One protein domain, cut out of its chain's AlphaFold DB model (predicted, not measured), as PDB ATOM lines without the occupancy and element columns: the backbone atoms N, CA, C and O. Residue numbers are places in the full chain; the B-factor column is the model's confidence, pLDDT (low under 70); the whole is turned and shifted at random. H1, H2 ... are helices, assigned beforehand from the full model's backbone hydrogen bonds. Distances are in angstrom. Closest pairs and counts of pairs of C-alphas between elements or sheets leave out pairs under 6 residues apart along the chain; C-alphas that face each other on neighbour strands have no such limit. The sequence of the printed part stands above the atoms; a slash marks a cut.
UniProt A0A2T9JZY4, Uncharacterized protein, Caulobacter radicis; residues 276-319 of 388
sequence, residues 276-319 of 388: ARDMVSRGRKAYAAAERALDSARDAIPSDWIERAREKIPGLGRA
ATOM      1  N   ALA A 276     -16.797  29.346  47.046       92.44
ATOM      2  CA  ALA A 276     -15.748  29.594  46.059       92.44
ATOM      3  C   ALA A 276     -14.342  29.447  46.669       92.44
ATOM      4  O   ALA A 276     -13.489  28.774  46.092       92.44
ATOM      5  N   ARG A 277     -14.110  30.005  47.866       92.62
ATOM      6  CA  ARG A 277     -12.840  29.850  48.602       92.62
ATOM      7  C   ARG A 277     -12.542  28.388  48.928       92.62
ATOM      8  O   ARG A 277     -11.403  27.945  48.768       92.62
ATOM      9  N   ASP A 278     -13.557  27.634  49.333       94.69
ATOM     10  CA  ASP A 278     -13.420  26.207  49.612       94.69
ATOM     11  C   ASP A 278     -13.104  25.396  48.340       94.69
ATOM     12  O   ASP A 278     -12.202  24.558  48.346       94.69
ATOM     13  N   MET A 279     -13.751  25.701  47.208       93.06
ATOM     14  CA  MET A 279     -13.426  25.077  45.917       93.06
ATOM     15  C   MET A 279     -11.981  25.350  45.481       93.06
ATOM     16  O   MET A 279     -11.280  24.421  45.078       93.06
ATOM     17  N   VAL A 280     -11.505  26.594  45.600       92.00
ATOM     18  CA  VAL A 280     -10.110  26.947  45.278       92.00
ATOM     19  C   VAL A 280      -9.134  26.213  46.200       92.00
ATOM     20  O   VAL A 280      -8.119  25.688  45.742       92.00
ATOM     21  N   SER A 281      -9.455  26.116  47.490       91.81
ATOM     22  CA  SER A 281      -8.623  25.415  48.474       91.81
ATOM     23  C   SER A 281      -8.543  23.913  48.188       91.81
ATOM     24  O   SER A 281      -7.459  23.331  48.253       91.81
ATOM     25  N   ARG A 282      -9.663  23.285  47.807       92.62
ATOM     26  CA  ARG A 282      -9.693  21.884  47.362       92.62
ATOM     27  C   ARG A 282      -8.885  21.667  46.085       92.62
ATOM     28  O   ARG A 282      -8.106  20.720  46.031       92.62
ATOM     29  N   GLY A 283      -8.994  22.572  45.111       92.62
ATOM     30  CA  GLY A 283      -8.187  22.535  43.888       92.62
ATOM     31  C   GLY A 283      -6.682  22.591  44.171       92.62
ATOM     32  O   GLY A 283      -5.930  21.763  43.664       92.62
ATOM     33  N   ARG A 284      -6.244  23.493  45.059       91.38
ATOM     34  CA  ARG A 284      -4.832  23.588  45.476       91.38
ATOM     35  C   ARG A 284      -4.337  22.318  46.167       91.38
ATOM     36  O   ARG A 284      -3.237  21.861  45.877       91.38
ATOM     37  N   LYS A 285      -5.145  21.725  47.055       92.19
ATOM     38  CA  LYS A 285      -4.799  20.458  47.723       92.19
ATOM     39  C   LYS A 285      -4.672  19.303  46.729       92.19
ATOM     40  O   LYS A 285      -3.722  18.535  46.834       92.19
ATOM     41  N   ALA A 286      -5.590  19.202  45.767       91.62
ATOM     42  CA  ALA A 286      -5.541  18.182  44.722       91.62
ATOM     43  C   ALA A 286      -4.294  18.336  43.837       91.62
ATOM     44  O   ALA A 286      -3.605  17.354  43.579       91.62
ATOM     45  N   TYR A 287      -3.959  19.567  43.445       89.88
ATOM     46  CA  TYR A 287      -2.749  19.852  42.675       89.88
ATOM     47  C   TYR A 287      -1.472  19.488  43.451       89.88
ATOM     48  O   TYR A 287      -0.625  18.764  42.939       89.88
ATOM     49  N   ALA A 288      -1.371  19.880  44.725       91.06
ATOM     50  CA  ALA A 288      -0.229  19.516  45.566       91.06
ATOM     51  C   ALA A 288      -0.123  17.996  45.809       91.06
ATOM     52  O   ALA A 288       0.971  17.467  45.981       91.06
ATOM     53  N   ALA A 289      -1.244  17.272  45.865       91.94
ATOM     54  CA  ALA A 289      -1.230  15.811  45.940       91.94
ATOM     55  C   ALA A 289      -0.733  15.185  44.628       91.94
ATOM     56  O   ALA A 289       0.051  14.239  44.670       91.94
ATOM     57  N   ALA A 290      -1.133  15.740  43.480       90.31
ATOM     58  CA  ALA A 290      -0.656  15.306  42.172       90.31
ATOM     59  C   ALA A 290       0.851  15.549  41.993       90.31
ATOM     60  O   ALA A 290       1.540  14.654  41.514       90.31
ATOM     61  N   GLU A 291       1.386  16.695  42.428       92.25
ATOM     62  CA  GLU A 291       2.838  16.940  42.392       92.25
ATOM     63  C   GLU A 291       3.610  15.940  43.253       92.25
ATOM     64  O   GLU A 291       4.547  15.323  42.758       92.25
ATOM     65  N   ARG A 292       3.161  15.661  44.485       95.44
ATOM     66  CA  ARG A 292       3.800  14.628  45.322       95.44
ATOM     67  C   ARG A 292       3.749  13.238  44.688       95.44
ATOM     68  O   ARG A 292       4.697  12.475  44.827       95.44
ATOM     69  N   ALA A 293       2.655  12.901  44.005       93.31
ATOM     70  CA  ALA A 293       2.546  11.636  43.286       93.31
ATOM     71  C   ALA A 293       3.506  11.580  42.087       93.31
ATOM     72  O   ALA A 293       4.112  10.540  41.845       93.31
ATOM     73  N   LEU A 294       3.678  12.690  41.362       91.75
ATOM     74  CA  LEU A 294       4.646  12.794  40.268       91.75
ATOM     75  C   LEU A 294       6.087  12.708  40.767       91.75
ATOM     76  O   LEU A 294       6.892  12.023  40.144       91.75
ATOM     77  N   ASP A 295       6.411  13.358  41.880       90.44
ATOM     78  CA  ASP A 295       7.746  13.285  42.473       90.44
ATOM     79  C   ASP A 295       8.027  11.884  43.021       90.44
ATOM     80  O   ASP A 295       9.052  11.300  42.693       90.44
ATOM     81  N   SER A 296       7.059  11.254  43.696       92.19
ATOM     82  CA  SER A 296       7.175   9.846  44.097       92.19
ATOM     83  C   SER A 296       7.339   8.907  42.898       92.19
ATOM     84  O   SER A 296       8.101   7.946  42.979       92.19
ATOM     85  N   ALA A 297       6.657   9.170  41.780       90.19
ATOM     86  CA  ALA A 297       6.828   8.397  40.555       90.19
ATOM     87  C   ALA A 297       8.207   8.623  39.919       90.19
ATOM     88  O   ALA A 297       8.767   7.682  39.366       90.19
ATOM     89  N   ARG A 298       8.768   9.837  40.003       88.00
ATOM     90  CA  ARG A 298      10.138  10.136  39.555       88.00
ATOM     91  C   ARG A 298      11.173   9.419  40.412       88.00
ATOM     92  O   ARG A 298      12.088   8.828  39.848       88.00
ATOM     93  N   ASP A 299      10.990   9.415  41.728       90.00
ATOM     94  CA  ASP A 299      11.881   8.733  42.672       90.00
ATOM     95  C   ASP A 299      11.805   7.204  42.539       90.00
ATOM     96  O   ASP A 299      12.783   6.501  42.783       90.00
ATOM     97  N   ALA A 300      10.654   6.672  42.114       89.31
ATOM     98  CA  ALA A 300      10.470   5.246  41.856       89.31
ATOM     99  C   ALA A 300      11.151   4.757  40.564       89.31
ATOM    100  O   ALA A 300      11.265   3.546  40.365       89.31
ATOM    101  N   ILE A 301      11.592   5.656  39.673       88.81
ATOM    102  CA  ILE A 301      12.360   5.275  38.483       88.81
ATOM    103  C   ILE A 301      13.784   4.930  38.939       88.81
ATOM    104  O   ILE A 301      14.481   5.812  39.439       88.81
ATOM    105  N   PRO A 302      14.258   3.684  38.742       93.00
ATOM    106  CA  PRO A 302      15.615   3.315  39.122       93.00
ATOM    107  C   PRO A 302      16.634   4.234  38.443       93.00
ATOM    108  O   PRO A 302      16.581   4.429  37.224       93.00
ATOM    109  N   SER A 303      17.582   4.761  39.218       83.00
ATOM    110  CA  SER A 303      18.677   5.616  38.732       83.00
ATOM    111  C   SER A 303      19.403   5.002  37.531       83.00
ATOM    112  O   SER A 303      19.698   5.691  36.555       83.00
ATOM    113  N   ASP A 304      19.570   3.681  37.543       84.50
ATOM    114  CA  ASP A 304      20.239   2.903  36.499       84.50
ATOM    115  C   ASP A 304      19.518   2.979  35.146       84.50
ATOM    116  O   ASP A 304      20.134   2.853  34.086       84.50
ATOM    117  N   TRP A 305      18.196   3.181  35.148       90.75
ATOM    118  CA  TRP A 305      17.436   3.352  33.914       90.75
ATOM    119  C   TRP A 305      17.729   4.707  33.267       90.75
ATOM    120  O   TRP A 305      17.873   4.789  32.046       90.75
ATOM    121  N   ILE A 306      17.887   5.753  34.081       81.75
ATOM    122  CA  ILE A 306      18.238   7.099  33.619       81.75
ATOM    123  C   ILE A 306      19.648   7.093  33.022       81.75
ATOM    124  O   ILE A 306      19.854   7.655  31.947       81.75
ATOM    125  N   GLU A 307      20.606   6.428  33.666       83.44
ATOM    126  CA  GLU A 307      21.974   6.320  33.148       83.44
ATOM    127  C   GLU A 307      22.035   5.526  31.837       83.44
ATOM    128  O   GLU A 307      22.596   6.015  30.855       83.44
ATOM    129  N   ARG A 308      21.340   4.384  31.739       87.44
ATOM    130  CA  ARG A 308      21.243   3.629  30.475       87.44
ATOM    131  C   ARG A 308      20.551   4.415  29.361       87.44
ATOM    132  O   ARG A 308      20.909   4.269  28.193       87.44
ATOM    133  N   ALA A 309      19.551   5.233  29.690       84.19
ATOM    134  CA  ALA A 309      18.892   6.098  28.714       84.19
ATOM    135  C   ALA A 309      19.834   7.209  28.215       84.19
ATOM    136  O   ALA A 309      19.834   7.517  27.023       84.19
ATOM    137  N   ARG A 310      20.674   7.764  29.102       83.25
ATOM    138  CA  ARG A 310      21.716   8.746  28.752       83.25
ATOM    139  C   ARG A 310      22.812   8.152  27.871       83.25
ATOM    140  O   ARG A 310      23.252   8.821  26.941       83.25
ATOM    141  N   GLU A 311      23.225   6.912  28.128       87.19
ATOM    142  CA  GLU A 311      24.213   6.216  27.293       87.19
ATOM    143  C   GLU A 311      23.668   5.883  25.898       87.19
ATOM    144  O   GLU A 311      24.371   6.049  24.902       87.19
ATOM    145  N   LYS A 312      22.408   5.436  25.800       89.94
ATOM    146  CA  LYS A 312      21.807   5.033  24.515       89.94
ATOM    147  C   LYS A 312      21.403   6.199  23.619       89.94
ATOM    148  O   LYS A 312      21.317   6.019  22.406       89.94
ATOM    149  N   ILE A 313      21.122   7.367  24.192       84.00
ATOM    150  CA  ILE A 313      20.690   8.548  23.445       84.00
ATOM    151  C   ILE A 313      21.670   9.688  23.747       84.00
ATOM    152  O   ILE A 313      21.455  10.451  24.696       84.00
ATOM    153  N   PRO A 314      22.755   9.834  22.962       78.12
ATOM    154  CA  PRO A 314      23.719  10.904  23.173       78.12
ATOM    155  C   PRO A 314      23.030  12.270  23.054       78.12
ATOM    156  O   PRO A 314      22.521  12.644  22.001       78.12
ATOM    157  N   GLY A 315      22.998  13.008  24.168       75.50
ATOM    158  CA  GLY A 315      22.328  14.309  24.286       75.50
ATOM    159  C   GLY A 315      21.102  14.315  25.203       75.50
ATOM    160  O   GLY A 315      20.709  15.388  25.662       75.50
ATOM    161  N   LEU A 316      20.553  13.150  25.563       68.12
ATOM    162  CA  LEU A 316      19.475  13.047  26.546       68.12
ATOM    163  C   LEU A 316      20.013  13.503  27.914       68.12
ATOM    164  O   LEU A 316      20.848  12.843  28.517       68.12
ATOM    165  N   GLY A 317      19.608  14.685  28.379       65.88
ATOM    166  CA  GLY A 317      20.093  15.284  29.631       65.88
ATOM    167  C   GLY A 317      20.975  16.525  29.464       65.88
ATOM    168  O   GLY A 317      21.120  17.290  30.418       65.88
ATOM    169  N   ARG A 318      21.469  16.829  28.254       74.38
ATOM    170  CA  ARG A 318      21.787  18.227  27.940       74.38
ATOM    171  C   ARG A 318      20.440  18.903  27.766       74.38
ATOM    172  O   ARG A 318      19.791  18.671  26.756       74.38
ATOM    173  N   ALA A 319      19.999  19.637  28.793       65.56
ATOM    174  CA  ALA A 319      18.752  20.392  28.753       65.56
ATOM    175  C   ALA A 319      18.645  21.058  27.382       65.56
ATOM    176  O   ALA A 319      19.519  21.859  27.030       65.56
TER     177      ALA A 319
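This is residues 276 to 319 of the 388 residues of an uncharacterized protein of Caulobacter radicis (UniProt A0A2T9JZY4). One long, straight helix, H1, sticks out as an arm and makes most of the length; at its end the printed part turns a corner into a short helix, H2, and a tail, residues 313 to 319, folds back from the end of H2. The printed part has 44 residues with two named helices, H1 then H2, and no named strand; its class is all helix. The whole is extended, with a radius of gyration of the C-alphas of 16.8 A and spans of 50 by 20 by 8 A.

H1, residues 276 to 299, stands free along its whole length, as do residues 300 to 305, of which 303 to 305 belong to H2, residues 303 to 312. H1 and H2 are apart, with no C-alpha of the one within 8 A of the other. A tight link of 3 residues joins them. In both helices every O i to N i+4 pair is within hydrogen-bond range.

H1 measures 34.8 A from C-alpha 276 at (-15.748, 29.594, 46.059) to C-alpha 299. H2 measures 14.6 A and ends at C-alpha 312 at (21.807, 5.033, 24.515).

The two C-alphas farthest apart, those of Ala 276 and Glu 311, are 50.0 A apart. The printed part has no cut. Its mean pLDDT is 87.3; residues 316, 317 and 319 are under 70.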